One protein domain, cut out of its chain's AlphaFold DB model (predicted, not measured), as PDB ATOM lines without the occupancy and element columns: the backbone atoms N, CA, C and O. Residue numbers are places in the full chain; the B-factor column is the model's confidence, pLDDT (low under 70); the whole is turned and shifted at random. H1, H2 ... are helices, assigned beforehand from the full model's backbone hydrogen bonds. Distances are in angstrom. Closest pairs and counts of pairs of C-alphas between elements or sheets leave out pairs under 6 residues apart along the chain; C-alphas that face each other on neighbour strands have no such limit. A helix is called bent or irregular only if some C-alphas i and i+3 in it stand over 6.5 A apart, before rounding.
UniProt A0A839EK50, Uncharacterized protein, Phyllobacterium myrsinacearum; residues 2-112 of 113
ATOM      1  N   ILE A   2     211.182 153.231 219.958       93.69
ATOM      2  CA  ILE A   2     211.529 153.814 221.277       93.69
ATOM      3  C   ILE A   2     210.548 154.918 221.693       93.69
ATOM      4  O   ILE A   2     210.012 154.854 222.787       93.69
ATOM      5  N   ALA A   3     210.235 155.866 220.802       94.44
ATOM      6  CA  ALA A   3     209.289 156.947 221.100       94.44
ATOM      7  C   ALA A   3     207.893 156.446 221.527       94.44
ATOM      8  O   ALA A   3     207.346 156.943 222.504       94.44
ATOM      9  N   GLU A   4     207.335 155.428 220.856       95.62
ATOM     10  CA  GLU A   4     206.039 154.835 221.238       95.62
ATOM     11  C   GLU A   4     206.123 154.084 222.575       95.62
ATOM     12  O   GLU A   4     205.202 154.180 223.381       95.62
ATOM     13  N   LYS A   5     207.223 153.363 222.841       95.81
ATOM     14  CA  LYS A   5     207.430 152.674 224.128       95.81
ATOM     15  C   LYS A   5     207.569 153.674 225.273       95.81
ATOM     16  O   LYS A   5     206.929 153.513 226.306       95.81
ATOM     17  N   PHE A   6     208.337 154.742 225.063       95.62
ATOM     18  CA  PHE A   6     208.468 155.824 226.031       95.62
ATOM     19  C   PHE A   6     207.135 156.540 226.269       95.62
ATOM     20  O   PHE A   6     206.747 156.748 227.414       95.62
ATOM     21  N   GLN A   7     206.380 156.842 225.208       95.81
ATOM     22  CA  GLN A   7     205.041 157.418 225.334       95.81
ATOM     23  C   GLN A   7     204.119 156.512 226.159       95.81
ATOM     24  O   GLN A   7     203.430 157.001 227.049       95.81
ATOM     25  N   ALA A   8     204.148 155.196 225.929       94.19
ATOM     26  CA  ALA A   8     203.380 154.245 226.728       94.19
ATOM     27  C   ALA A   8     203.827 154.222 228.201       94.19
ATOM     28  O   ALA A   8     202.974 154.159 229.083       94.19
ATOM     29  N   MET A   9     205.133 154.318 228.484       94.19
ATOM     30  CA  MET A   9     205.647 154.432 229.855       94.19
ATOM     31  C   MET A   9     205.116 155.675 230.569       94.19
ATOM     32  O   MET A   9     204.690 155.573 231.717       94.19
ATOM     33  N   VAL A  10     205.094 156.822 229.886       93.69
ATOM     34  CA  VAL A  10     204.547 158.074 230.430       93.69
ATOM     35  C   VAL A  10     203.039 157.962 230.645       93.69
ATOM     36  O   VAL A  10     202.550 158.279 231.723       93.69
ATOM     37  N   ALA A  11     202.301 157.468 229.649       92.81
ATOM     38  CA  ALA A  11     200.843 157.401 229.702       92.81
ATOM     39  C   ALA A  11     200.311 156.383 230.723       92.81
ATOM     40  O   ALA A  11     199.254 156.599 231.308       92.81
ATOM     41  N   LEU A  12     201.018 155.267 230.929       91.19
ATOM     42  CA  LEU A  12     200.612 154.227 231.877       91.19
ATOM     43  C   LEU A  12     201.152 154.469 233.294       91.19
ATOM     44  O   LEU A  12     200.558 153.982 234.253       91.19
ATOM     45  N   GLY A  13     202.277 155.173 233.453       87.38
ATOM     46  CA  GLY A  13     202.865 155.466 234.763       87.38
ATOM     47  C   GLY A  13     203.001 154.223 235.655       87.38
ATOM     48  O   GLY A  13     203.505 153.181 235.231       87.38
ATOM     49  N   ARG A  14     202.509 154.305 236.898       84.12
ATOM     50  CA  ARG A  14     202.597 153.215 237.893       84.12
ATOM     51  C   ARG A  14     201.843 151.947 237.519       84.12
ATOM     52  O   ARG A  14     202.277 150.860 237.895       84.12
ATOM     53  N   VAL A  15     200.754 152.035 236.755       88.44
ATOM     54  CA  VAL A  15     199.997 150.835 236.356       88.44
ATOM     55  C   VAL A  15     200.668 150.073 235.211       88.44
ATOM     56  O   VAL A  15     200.194 149.011 234.823       88.44
ATOM     57  N   ASN A  16     201.797 150.561 234.687       90.12
ATOM     58  CA  ASN A  16     202.502 149.924 233.583       90.12
ATOM     59  C   ASN A  16     203.012 148.517 233.945       90.12
ATOM     60  O   ASN A  16     203.853 148.362 234.829       90.12
ATOM     61  N   THR A  17     202.524 147.496 233.245       89.56
ATOM     62  CA  THR A  17     202.927 146.084 233.398       89.56
ATOM     63  C   THR A  17     203.792 145.578 232.241       89.56
ATOM     64  O   THR A  17     204.184 144.413 232.214       89.56
ATOM     65  N   ARG A  18     204.103 146.432 231.259       92.62
ATOM     66  CA  ARG A  18     204.799 146.048 230.025       92.62
ATOM     67  C   ARG A  18     206.312 145.986 230.235       92.62
ATOM     68  O   ARG A  18     207.052 146.785 229.669       92.62
ATOM     69  N   MET A  19     206.786 145.013 231.014       94.75
ATOM     70  CA  MET A  19     208.222 144.831 231.309       94.75
ATOM     71  C   MET A  19     209.081 144.705 230.047       94.75
ATOM     72  O   MET A  19     210.177 145.258 229.977       94.75
ATOM     73  N   LYS A  20     208.528 144.104 228.990       94.81
ATOM     74  CA  LYS A  20     209.174 144.045 227.679       94.81
ATOM     75  C   LYS A  20     209.561 145.414 227.113       94.81
ATOM     76  O   LYS A  20     210.597 145.520 226.464       94.81
ATOM     77  N   ASP A  21     208.767 146.461 227.344       95.50
ATOM     78  CA  ASP A  21     209.091 147.798 226.840       95.50
ATOM     79  C   ASP A  21     210.357 148.358 227.501       95.50
ATOM     80  O   ASP A  21     211.146 149.011 226.822       95.50
ATOM     81  N   PHE A  22     210.594 148.052 228.781       95.69
ATOM     82  CA  PHE A  22     211.822 148.427 229.489       95.69
ATOM     83  C   PHE A  22     213.032 147.714 228.902       95.69
ATOM     84  O   PHE A  22     213.995 148.360 228.497       95.69
ATOM     85  N   TYR A  23     212.948 146.392 228.771       96.19
ATOM     86  CA  TYR A  23     214.019 145.594 228.186       96.19
ATOM     87  C   TYR A  23     214.349 146.010 226.751       96.19
ATOM     88  O   TYR A  23     215.514 146.193 226.410       96.19
ATOM     89  N   ASP A  24     213.325 146.219 225.919       95.06
ATOM     90  CA  ASP A  24     213.517 146.630 224.532       95.06
ATOM     91  C   ASP A  24     214.183 148.015 224.445       95.06
ATOM     92  O   ASP A  24     215.035 148.224 223.587       95.06
ATOM     93  N   ILE A  25     213.832 148.979 225.307       95.19
ATOM     94  CA  ILE A  25     214.527 150.277 225.315       95.19
ATOM     95  C   ILE A  25     215.968 150.114 225.802       95.19
ATOM     96  O   ILE A  25     216.869 150.668 225.176       95.19
ATOM     97  N   TRP A  26     216.192 149.342 226.866       95.94
ATOM     98  CA  TRP A  26     217.519 149.112 227.440       95.94
ATOM     99  C   TRP A  26     218.483 148.434 226.460       95.94
ATOM    100  O   TRP A  26     219.631 148.852 226.322       95.94
ATOM    101  N   ILE A  27     218.027 147.421 225.716       94.62
ATOM    102  CA  ILE A  27     218.876 146.777 224.709       94.62
ATOM    103  C   ILE A  27     219.142 147.723 223.532       94.62
ATOM    104  O   ILE A  27     220.265 147.797 223.031       94.62
ATOM    105  N   LEU A  28     218.133 148.492 223.104       92.62
ATOM    106  CA  LEU A  28     218.278 149.432 221.994       92.62
ATOM    107  C   LEU A  28     219.229 150.582 222.340       92.62
ATOM    108  O   LEU A  28     220.044 150.930 221.488       92.62
ATOM    109  N   SER A  29     219.166 151.130 223.560       92.06
ATOM    110  CA  SER A  29     220.052 152.216 224.011       92.06
ATOM    111  C   SER A  29     221.524 151.803 224.046       92.06
ATOM    112  O   SER A  29     222.400 152.636 223.840       92.06
ATOM    113  N   ARG A  30     221.801 150.508 224.249       89.88
ATOM    114  CA  ARG A  30     223.157 149.940 224.274       89.88
ATOM    115  C   ARG A  30     223.669 149.493 222.907       89.88
ATOM    116  O   ARG A  30     224.874 149.453 222.690       89.88
ATOM    117  N   THR A  31     222.766 149.127 222.001       87.19
ATOM    118  CA  THR A  31     223.137 148.536 220.704       87.19
ATOM    119  C   THR A  31     223.333 149.591 219.616       87.19
ATOM    120  O   THR A  31     224.093 149.375 218.675       87.19
ATOM    121  N   PHE A  32     222.653 150.735 219.720       82.19
ATOM    122  CA  PHE A  32     222.652 151.751 218.672       82.19
ATOM    123  C   PHE A  32     223.186 153.087 219.178       82.19
ATOM    124  O   PHE A  32     222.775 153.581 220.222       82.19
ATOM    125  N   ALA A  33     224.044 153.717 218.375       78.00
ATOM    126  CA  ALA A  33     224.325 155.136 218.516       78.00
ATOM    127  C   ALA A  33     223.136 155.925 217.952       78.00
ATOM    128  O   ALA A  33     222.753 155.749 216.791       78.00
ATOM    129  N   PHE A  34     222.535 156.783 218.772       74.44
ATOM    130  CA  PHE A  34     221.435 157.638 218.343       74.44
ATOM    131  C   PHE A  34     221.970 159.019 217.983       74.44
ATOM    132  O   PHE A  34     222.678 159.641 218.763       74.44
ATOM    133  N   ASP A  35     221.599 159.520 216.803       77.50
ATOM    134  CA  ASP A  35     221.645 160.961 216.556       77.50
ATOM    135  C   ASP A  35     220.604 161.616 217.471       77.50
ATOM    136  O   ASP A  35     219.392 161.420 217.285       77.50
ATOM    137  N   ASP A  36     221.081 162.390 218.448       69.19
ATOM    138  CA  ASP A  36     220.278 163.089 219.450       69.19
ATOM    139  C   ASP A  36     219.099 163.856 218.842       69.19
ATOM    140  O   ASP A  36     218.020 163.931 219.439       69.19
ATOM    141  N   ASN A  37     219.263 164.402 217.630       84.31
ATOM    142  CA  ASN A  37     218.199 165.124 216.939       84.31
ATOM    143  C   ASN A  37     217.107 164.202 216.400       84.31
ATOM    144  O   ASN A  37     215.933 164.578 216.354       84.31
ATOM    145  N   ARG A  38     217.461 163.006 215.924       90.06
ATOM    146  CA  ARG A  38     216.495 162.084 215.318       90.06
ATOM    147  C   ARG A  38     215.565 161.490 216.368       90.06
ATOM    148  O   ARG A  38     214.356 161.459 216.135       90.06
ATOM    149  N   LEU A  39     216.101 161.049 217.507       92.75
ATOM    150  CA  LEU A  39     215.277 160.471 218.569       92.75
ATOM    151  C   LEU A  39     214.383 161.530 219.226       92.75
ATOM    152  O   LEU A  39     213.188 161.286 219.377       92.75
ATOM    153  N   ALA A  40     214.909 162.724 219.512       93.69
ATOM    154  CA  ALA A  40     214.106 163.818 220.060       93.69
ATOM    155  C   ALA A  40     212.936 164.208 219.132       93.69
ATOM    156  O   ALA A  40     211.803 164.328 219.594       93.69
ATOM    157  N   ARG A  41     213.158 164.299 217.811       94.56
ATOM    158  CA  ARG A  41     212.074 164.541 216.835       94.56
ATOM    159  C   ARG A  41     211.028 163.426 216.816       94.56
ATOM    160  O   ARG A  41     209.838 163.705 216.705       94.56
ATOM    161  N   ALA A  42     211.458 162.169 216.923       94.75
ATOM    162  CA  ALA A  42     210.537 161.037 216.976       94.75
ATOM    163  C   ALA A  42     209.689 161.053 218.258       94.75
ATOM    164  O   ALA A  42     208.489 160.807 218.189       94.75
ATOM    165  N   ILE A  43     210.296 161.376 219.407       95.31
ATOM    166  CA  ILE A  43     209.581 161.569 220.675       95.31
ATOM    167  C   ILE A  43     208.561 162.697 220.526       95.31
ATOM    168  O   ILE A  43     207.390 162.472 220.819       95.31
ATOM    169  N   PHE A  44     208.971 163.854 219.995       95.56
ATOM    170  CA  PHE A  44     208.079 164.987 219.757       95.56
ATOM    171  C   PHE A  44     206.851 164.589 218.931       95.56
ATOM    172  O   PHE A  44     205.721 164.687 219.405       95.56
ATOM    173  N   ALA A  45     207.071 164.038 217.735       96.25
ATOM    174  CA  ALA A  45     205.991 163.653 216.832       96.25
ATOM    175  C   ALA A  45     205.050 162.593 217.434       96.25
ATOM    176  O   ALA A  45     203.837 162.650 217.226       96.25
ATOM    177  N   THR A  46     205.582 161.621 218.184       96.94
ATOM    178  CA  THR A  46     204.756 160.599 218.840       96.94
ATOM    179  C   THR A  46     203.908 161.196 219.962       96.94
ATOM    180  O   THR A  46     202.719 160.887 220.031       96.94
ATOM    181  N   PHE A  47     204.484 162.031 220.826       95.75
ATOM    182  CA  PHE A  47     203.769 162.624 221.960       95.75
ATOM    183  C   PHE A  47     202.682 163.591 221.488       95.75
ATOM    184  O   PHE A  47     201.544 163.465 221.941       95.75
ATOM    185  N   GLU A  48     202.983 164.434 220.495       95.62
ATOM    186  CA  GLU A  48     202.004 165.299 219.826       95.62
ATOM    187  C   GLU A  48     200.852 164.473 219.244       95.62
ATOM    188  O   GLU A  48     199.688 164.668 219.585       95.62
ATOM    189  N   ARG A  49     201.151 163.454 218.429       96.69
ATOM    190  CA  ARG A  49     200.118 162.605 217.811       96.69
ATOM    191  C   ARG A  49     199.256 161.865 218.838       96.69
ATOM    192  O   ARG A  49     198.092 161.577 218.571       96.69
ATOM    193  N   ARG A  50     199.832 161.505 219.987       95.88
ATOM    194  CA  ARG A  50     199.155 160.789 221.080       95.88
ATOM    195  C   ARG A  50     198.561 161.721 222.135       95.88
ATOM    196  O   ARG A  50     198.014 161.208 223.107       95.88
ATOM    197  N   GLN A  51     198.676 163.040 221.962       93.88
ATOM    198  CA  GLN A  51     198.213 164.054 222.917       93.88
ATOM    199  C   GLN A  51     198.712 163.765 224.345       93.88
ATOM    200  O   GLN A  51     197.979 163.869 225.324       93.88
ATOM    201  N   THR A  52     199.964 163.313 224.454       93.75
ATOM    202  CA  THR A  52     200.613 162.996 225.731       93.75
ATOM    203  C   THR A  52     201.516 164.153 226.120       93.75
ATOM    204  O   THR A  52     202.347 164.573 225.319       93.75
ATOM    205  N   ALA A  53     201.375 164.657 227.346       90.25
ATOM    206  CA  ALA A  53     202.226 165.730 227.844       90.25
ATOM    207  C   ALA A  53     203.701 165.297 227.890       90.25
ATOM    208  O   ALA A  53     204.022 164.163 228.258       90.25
ATOM    209  N   PHE A  54     204.598 166.214 227.531       90.00
ATOM    210  CA  PHE A  54     206.034 165.985 227.651       90.00
ATOM    211  C   PHE A  54     206.448 166.023 229.128       90.00
ATOM    212  O   PHE A  54     206.142 167.007 229.804       90.00
ATOM    213  N   PRO A  55     207.142 164.993 229.640       87.06
ATOM    214  CA  PRO A  55     207.604 164.983 231.021       87.06
ATOM    215  C   PRO A  55     208.715 166.022 231.232       87.06
ATOM    216  O   PRO A  55     209.643 166.116 230.426       87.06
ATOM    217  N   GLU A  56     208.616 166.798 232.313       82.81
ATOM    218  CA  GLU A  56     209.684 167.713 232.756       82.81
ATOM    219  C   GLU A  56     210.667 167.007 233.694       82.81
ATOM    220  O   GLU A  56     211.878 167.191 233.583       82.81
ATOM    221  N   ASP A  57     210.125 166.139 234.547       87.31
ATOM    222  CA  ASP A  57     210.837 165.244 235.450       87.31
ATOM    223  C   ASP A  57     210.772 163.796 234.941       87.31
ATOM    224  O   ASP A  57     209.905 163.472 234.121       87.31
ATOM    225  N   PRO A  58     211.650 162.890 235.414       87.69
ATOM    226  CA  PRO A  58     211.553 161.475 235.080       87.69
ATOM    227  C   PRO A  58     210.136 160.935 235.341       87.69
ATOM    228  O   PRO A  58     209.639 161.064 236.463       87.69
ATOM    229  N   PRO A  59     209.463 160.337 234.338       90.31
ATOM    230  CA  PRO A  59     208.109 159.836 234.528       90.31
ATOM    231  C   PRO A  59     208.095 158.704 235.549       90.31
ATOM    232  O   PRO A  59     209.059 157.948 235.644       90.31
ATOM    233  N   ASP A  60     206.974 158.537 236.253       90.69
ATOM    234  CA  ASP A  60     206.813 157.550 237.331       90.69
ATOM    235  C   ASP A  60     207.388 156.170 236.979       90.69
ATOM    236  O   ASP A  60     208.101 155.577 237.788       90.69
ATOM    237  N   ALA A  61     207.138 155.700 235.752       89.94
ATOM    238  CA  ALA A  61     207.596 154.414 235.231       89.94
ATOM    239  C   ALA A  61     209.127 154.234 235.231       89.94
ATOM    240  O   ALA A  61     209.587 153.099 235.242       89.94
ATOM    241  N   VAL A  62     209.918 155.310 235.240       90.50
ATOM    242  CA  VAL A  62     211.390 155.265 235.279       90.50
ATOM    243  C   VAL A  62     211.967 155.886 236.560       90.50
ATOM    244  O   VAL A  62     213.092 156.381 236.583       90.50
ATOM    245  N   THR A  63     211.206 155.850 237.656       92.94
ATOM    246  CA  THR A  63     211.667 156.313 238.974       92.94
ATOM    247  C   THR A  63     212.205 155.177 239.842       92.94
ATOM    248  O   THR A  63     211.822 154.011 239.713       92.94
ATOM    249  N   ARG A  64     213.027 155.532 240.842       91.12
ATOM    250  CA  ARG A  64     213.464 154.592 241.889       91.12
ATOM    251  C   ARG A  64     212.286 153.980 242.648       91.12
ATOM    252  O   ARG A  64     212.339 152.810 243.005       91.12
ATOM    253  N   ALA A  65     211.230 154.761 242.880       93.31
ATOM    254  CA  ALA A  65     210.034 154.292 243.572       93.31
ATOM    255  C   ALA A  65     209.308 153.197 242.777       93.31
ATOM    256  O   ALA A  65     208.857 152.224 243.369       93.31
ATOM    257  N   PHE A  66     209.239 153.319 241.447       94.56
ATOM    258  CA  PHE A  66     208.687 152.271 240.587       94.56
ATOM    259  C   PHE A  66     209.533 150.998 240.618       94.56
ATOM    260  O   PHE A  66     208.992 149.905 240.735       94.56
ATOM    261  N   ALA A  67     210.860 151.124 240.567       94.81
ATOM    262  CA  ALA A  67     211.745 149.960 240.612       94.81
ATOM    263  C   ALA A  67     211.803 149.268 241.991       94.81
ATOM    264  O   ALA A  67     212.175 148.096 242.085       94.81
ATOM    265  N   ALA A  68     211.464 149.987 243.063       95.19
ATOM    266  CA  ALA A  68     211.394 149.450 244.421       95.19
ATOM    267  C   ALA A  68     210.070 148.726 244.723       95.19
ATOM    268  O   ALA A  68     209.977 148.047 245.740       95.19
ATOM    269  N   ASP A  69     209.059 148.866 243.865       95.94
ATOM    270  CA  ASP A  69     207.766 148.213 244.041       95.94
ATOM    271  C   ASP A  69     207.890 146.688 243.872       95.94
ATOM    272  O   ASP A  69     208.391 146.188 242.858       95.94
ATOM    273  N   GLU A  70     207.427 145.935 244.871       95.62
ATOM    274  CA  GLU A  70     207.558 144.474 244.913       95.62
ATOM    275  C   GLU A  70     206.850 143.784 243.741       95.62
ATOM    276  O   GLU A  70     207.364 142.807 243.184       95.62
ATOM    277  N   GLN A  71     205.696 144.313 243.317       95.25
ATOM    278  CA  GLN A  71     204.954 143.778 242.183       95.25
ATOM    279  C   GLN A  71     205.741 143.989 240.887       95.25
ATOM    280  O   GLN A  71     205.813 143.075 240.059       95.25
ATOM    281  N   LYS A  72     206.369 145.158 240.709       96.12
ATOM    282  CA  LYS A  72     207.217 145.431 239.536       96.12
ATOM    283  C   LYS A  72     208.450 144.550 239.512       96.12
ATOM    284  O   LYS A  72     208.774 144.003 238.462       96.12
ATOM    285  N   GLN A  73     209.096 144.343 240.656       96.44
ATOM    286  CA  GLN A  73     210.238 143.436 240.745       96.44
ATOM    287  C   GLN A  73     209.859 141.992 240.412       96.44
ATOM    288  O   GLN A  73     210.601 141.317 239.704       96.44
ATOM    289  N   HIS A  74     208.702 141.518 240.881       96.19
ATOM    290  CA  HIS A  74     208.206 140.190 240.529       96.19
ATOM    291  C   HIS A  74     207.931 140.074 239.024       96.19
ATOM    292  O   HIS A  74     208.375 139.121 238.389       96.19
ATOM    293  N   GLN A  75     207.230 141.053 238.442       95.75
ATOM    294  CA  GLN A  75     206.969 141.104 237.000       95.75
ATOM    295  C   GLN A  75     208.267 141.133 236.187       95.75
ATOM    296  O   GLN A  75     208.351 140.481 235.150       95.75
ATOM    297  N   TRP A  76     209.272 141.870 236.657       97.00
ATOM    298  CA  TRP A  76     210.572 141.956 236.009       97.00
ATOM    299  C   TRP A  76     211.322 140.629 236.045       97.00
ATOM    300  O   TRP A  76     211.726 140.156 234.990       97.00
ATOM    301  N   ARG A  77     211.449 140.002 237.224       96.12
ATOM    302  CA  ARG A  77     212.121 138.700 237.377       96.12
ATOM    303  C   ARG A  77     211.509 137.643 236.464       96.12
ATOM    304  O   ARG A  77     212.232 137.049 235.681       96.12
ATOM    305  N   ALA A  78     210.183 137.508 236.490       95.19
ATOM    306  CA  ALA A  78     209.478 136.566 235.624       95.19
ATOM    307  C   ALA A  78     209.681 136.870 234.129       95.19
ATOM    308  O   ALA A  78     209.722 135.964 233.309       95.19
ATOM    309  N   PHE A  79     209.805 138.145 233.750       95.56
ATOM    310  CA  PHE A  79     210.039 138.524 232.358       95.56
ATOM    311  C   PHE A  79     211.467 138.204 231.884       95.56
ATOM    312  O   PHE A  79     211.639 137.793 230.737       95.56
ATOM    313  N   ILE A  80     212.487 138.412 232.725       96.06
ATOM    314  CA  ILE A  80     213.897 138.246 232.330       96.06
ATOM    315  C   ILE A  80     214.387 136.792 232.362       96.06
ATOM    316  O   ILE A  80     215.496 136.529 231.911       96.06
ATOM    317  N   GLU A  81     213.586 135.846 232.855       94.25
ATOM    318  CA  GLU A  81     213.934 134.415 232.832       94.25
ATOM    319  C   GLU A  81     214.184 133.895 231.403       94.25
ATOM    320  O   GLU A  81     215.065 133.060 231.203       94.25
ATOM    321  N   ASP A  82     213.486 134.449 230.405       91.19
ATOM    322  CA  ASP A  82     213.512 133.974 229.015       91.19
ATOM    323  C   ASP A  82     214.213 134.934 228.031       91.19
ATOM    324  O   ASP A  82     214.089 134.791 226.807       91.19
ATOM    325  N   VAL A  83     214.928 135.958 228.514       92.94
ATOM    326  CA  VAL A  83     215.581 136.932 227.621       92.94
ATOM    327  C   VAL A  83     217.006 136.528 227.250       92.94
ATOM    328  O   VAL A  83     217.754 135.962 228.036       92.94
ATOM    329  N   ALA A  84     217.412 136.869 226.026       87.56
ATOM    330  CA  ALA A  84     218.718 136.485 225.488       87.56
ATOM    331  C   ALA A  84     219.914 137.195 226.152       87.56
ATOM    332  O   ALA A  84     221.024 136.671 226.119       87.56
ATOM    333  N   HIS A  85     219.714 138.395 226.704       90.81
ATOM    334  CA  HIS A  85     220.759 139.156 227.387       90.81
ATOM    335  C   HIS A  85     220.271 139.495 228.783       90.81
ATOM    336  O   HIS A  85     219.271 140.192 228.895       90.81
ATOM    337  N   ASP A  86     220.974 139.043 229.819       93.06
ATOM    338  CA  ASP A  86     220.610 139.363 231.197       93.06
ATOM    339  C   ASP A  86     220.771 140.875 231.454       93.06
ATOM    340  O   ASP A  86     221.890 141.403 231.401       93.06
ATOM    341  N   PRO A  87     219.666 141.597 231.700       92.38
ATOM    342  CA  PRO A  87     219.707 143.025 231.973       92.38
ATOM    343  C   PRO A  87     220.030 143.345 233.445       92.38
ATOM    344  O   PRO A  87     220.305 144.503 233.777       92.38
ATOM    345  N   GLY A  88     220.014 142.342 234.328       94.00
ATOM    346  CA  GLY A  88     220.143 142.491 235.771       94.00
ATOM    347  C   GLY A  88     218.908 143.117 236.425       94.00
ATOM    348  O   GLY A  88     217.769 142.966 235.973       94.00
ATOM    349  N   ASP A  89     219.136 143.834 237.524       95.12
ATOM    350  CA  ASP A  89     218.067 144.368 238.366       95.12
ATOM    351  C   ASP A  89     217.233 145.458 237.681       95.12
ATOM    352  O   ASP A  89     217.765 146.377 237.050       95.12
ATOM    353  N   LEU A  90     215.917 145.439 237.935       96.38
ATOM    354  CA  LEU A  90     214.979 146.448 237.429       96.38
ATOM    355  C   LEU A  90     215.431 147.874 237.768       96.38
ATOM    356  O   LEU A  90     215.313 148.772 236.941       96.38
ATOM    357  N   ALA A  91     215.974 148.087 238.969       96.25
ATOM    358  CA  ALA A  91     216.448 149.396 239.410       96.25
ATOM    359  C   ALA A  91     217.588 149.940 238.546       96.25
ATOM    360  O   ALA A  91     217.605 151.131 238.241       96.25
ATOM    361  N   LYS A  92     218.508 149.068 238.122       95.81
ATOM    362  CA  LYS A  92     219.605 149.443 237.230       95.81
ATOM    363  C   LYS A  92     219.074 149.773 235.840       95.81
ATOM    364  O   LYS A  92     219.400 150.815 235.291       95.81
ATOM    365  N   VAL A  93     218.195 148.928 235.313       96.50
ATOM    366  CA  VAL A  93     217.591 149.113 233.987       96.50
ATOM    367  C   VAL A  93     216.778 150.398 233.911       96.50
ATOM    368  O   VAL A  93     216.900 151.152 232.952       96.50
ATOM    369  N   VAL A  94     215.974 150.680 234.934       95.88
ATOM    370  CA  VAL A  94     215.203 151.921 235.035       95.88
ATOM    371  C   VAL A  94     216.121 153.145 235.074       95.88
ATOM    372  O   VAL A  94     215.844 154.119 234.373       95.88
ATOM    373  N   ALA A  95     217.214 153.094 235.840       95.50
ATOM    374  CA  ALA A  95     218.189 154.181 235.889       95.50
ATOM    375  C   ALA A  95     218.861 154.409 234.523       95.50
ATOM    376  O   ALA A  95     218.859 155.538 234.035       95.50
ATOM    377  N   ASP A  96     219.330 153.339 233.871       95.31
ATOM    378  CA  ASP A  96     219.932 153.385 232.531       95.31
ATOM    379  C   ASP A  96     218.953 153.985 231.496       95.31
ATOM    380  O   ASP A  96     219.326 154.802 230.653       95.31
ATOM    381  N   ILE A  97     217.674 153.594 231.552       95.38
ATOM    382  CA  ILE A  97     216.631 154.114 230.656       95.38
ATOM    383  C   ILE A  97     216.375 155.600 230.915       95.38
ATOM    384  O   ILE A  97     216.202 156.354 229.958       95.38
ATOM    385  N   ALA A  98     216.327 156.029 232.179       94.62
ATOM    386  CA  ALA A  98     216.131 157.433 232.522       94.62
ATOM    387  C   ALA A  98     217.301 158.294 232.020       94.62
ATOM    388  O   ALA A  98     217.070 159.314 231.369       94.62
ATOM    389  N   GLU A  99     218.541 157.859 232.250       93.81
ATOM    390  CA  GLU A  99     219.745 158.546 231.764       93.81
ATOM    391  C   GLU A  99     219.742 158.680 230.236       93.81
ATOM    392  O   GLU A  99     220.049 159.745 229.700       93.81
ATOM    393  N   PHE A 100     219.305 157.633 229.536       93.56
ATOM    394  CA  PHE A 100     219.189 157.644 228.085       93.56
ATOM    395  C   PHE A 100     218.050 158.545 227.574       93.56
ATOM    396  O   PHE A 100     218.257 159.358 226.678       93.56
ATOM    397  N   LEU A 101     216.828 158.417 228.100       93.88
ATOM    398  CA  LEU A 101     215.644 159.056 227.507       93.88
ATOM    399  C   LEU A 101     215.481 160.531 227.876       93.88
ATOM    400  O   LEU A 101     214.975 161.305 227.055       93.88
ATOM    401  N   MET A 102     215.871 160.937 229.087       93.31
ATOM    402  CA  MET A 102     215.560 162.279 229.591       93.31
ATOM    403  C   MET A 102     216.208 163.414 228.781       93.31
ATOM    404  O   MET A 102     215.488 164.363 228.450       93.31
ATOM    405  N   PRO A 103     217.486 163.338 228.355       92.31
ATOM    406  CA  PRO A 103     218.072 164.356 227.480       92.31
ATOM    407  C   PRO A 103     217.284 164.545 226.172       92.31
ATOM    408  O   PRO A 103     217.055 165.673 225.727       92.31
ATOM    409  N   HIS A 104     216.798 163.451 225.575       92.56
ATOM    410  CA  HIS A 104     215.998 163.505 224.350       92.56
ATOM    411  C   HIS A 104     214.581 164.035 224.590       92.56
ATOM    412  O   HIS A 104     214.064 164.759 223.740       92.56
ATOM    413  N   ALA A 105     213.960 163.714 225.730       93.00
ATOM    414  CA  ALA A 105     212.644 164.230 226.110       93.00
ATOM    415  C   ALA A 105     212.671 165.753 226.326       93.00
ATOM    416  O   ALA A 105     211.827 166.473 225.786       93.00
ATOM    417  N   ILE A 106     213.692 166.259 227.027       92.62
ATOM    418  CA  ILE A 106     213.905 167.698 227.247       92.62
ATOM    419  C   ILE A 106     214.106 168.418 225.910       92.62
ATOM    420  O   ILE A 106     213.482 169.453 225.651       92.62
ATOM    421  N   ARG A 107     214.936 167.847 225.026       91.94
ATOM    422  CA  ARG A 107     215.159 168.391 223.684       91.94
ATOM    423  C   ARG A 107     213.876 168.383 222.855       91.94
ATOM    424  O   ARG A 107     213.572 169.395 222.234       91.94
ATOM    425  N   ALA A 108     213.104 167.296 222.879       92.62
ATOM    426  CA  ALA A 108     211.821 167.200 222.183       92.62
ATOM    427  C   ALA A 108     210.858 168.311 222.628       92.62
ATOM    428  O   ALA A 108     210.319 169.018 221.783       92.62
ATOM    429  N   ARG A 109     210.721 168.542 223.942       91.19
ATOM    430  CA  ARG A 109     209.878 169.616 224.496       91.19
ATOM    431  C   ARG A 109     210.259 170.998 223.954       91.19
ATOM    432  O   ARG A 109     209.382 171.807 223.673       91.19
ATOM    433  N   SER A 110     211.555 171.276 223.791       89.94
ATOM    434  CA  SER A 110     212.018 172.562 223.244       89.94
ATOM    435  C   SER A 110     211.696 172.784 221.762       89.94
ATOM    436  O   SER A 110     211.788 173.917 221.311       89.94
ATOM    437  N   MET A 111     211.305 171.747 221.009       87.56
ATOM    438  CA  MET A 111     210.954 171.866 219.583       87.56
ATOM    439  C   MET A 111     209.543 172.418 219.345       87.56
ATOM    440  O   MET A 111     209.258 172.874 218.243       87.56
ATOM    441  N   GLY A 112     208.663 172.336 220.346       71.31
ATOM    442  CA  GLY A 112     207.297 172.865 220.285       71.31
ATOM    443  C   GLY A 112     207.159 174.301 220.797       71.31
ATOM    444  O   GLY A 112     206.032 174.764 220.956       71.31
TER     445      GLY A 112
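Overview. This is residues 2 to 112 of the 113 residues of an uncharacterized protein of Phyllobacterium myrsinacearum (UniProt A0A839EK50). The long bent helix H6 runs along one side; H2 crosses its first arm and H3 its second, H1 packs on H3 away from H6, and H5 makes one end. The 111 printed residues have six named helices, H1 to H6, and no named strand: all helix, mostly crossed. The whole is compact, with radius of gyration of the C-alphas 13.5 A and spans 40 by 28 by 20 A.

Arrangement. H6, residues 90 to 110, assigned as one helix by its hydrogen bonds, is bent: C-alphas 100 and 103 are 6.8 A apart, and arms H6a, residues 90 to 100, and H6b, 103 to 110, stand at a steep tilt of 48 degrees. H2, residues 19 to 31, touches H6a, closest C-alphas Trp 26 and Ile 97, 6.0 A. H3, residues 36 to 49, touches H6b, closest C-alphas Ala 40 and Ala 108, 4.6 A. H1, residues 2 to 15, irregular with C-alphas 11 and 14 9.4 A apart, touches H3 with residues 3 to 7 alone, closest C-alphas Ala 3 and Ile 43, 4.7 A. H4, residues 64 to 68, touches H6a, closest C-alphas Ala 67 and Ala 91, 4.9 A. H5, residues 70 to 80, touches H2, closest C-alphas Met 19 and Trp 76, 6.0 A. O i to N i+4 pairs are within hydrogen-bond range throughout, but for H1, 8 of 10.

Along the chain. H1, 19.2 A long, begins at C-alpha 2 (211.529, 153.814, 221.277); H3 measures 20.2 A; H6b ends at C-alpha 110 (212.018, 172.562, 223.244).

Size, cuts and confidence. The C-alphas farthest apart, Glu 81 and Gly 112, are 41.0 A apart. The printed part has no cut; the link H3 to H4 is long; residue 36 is under pLDDT 70.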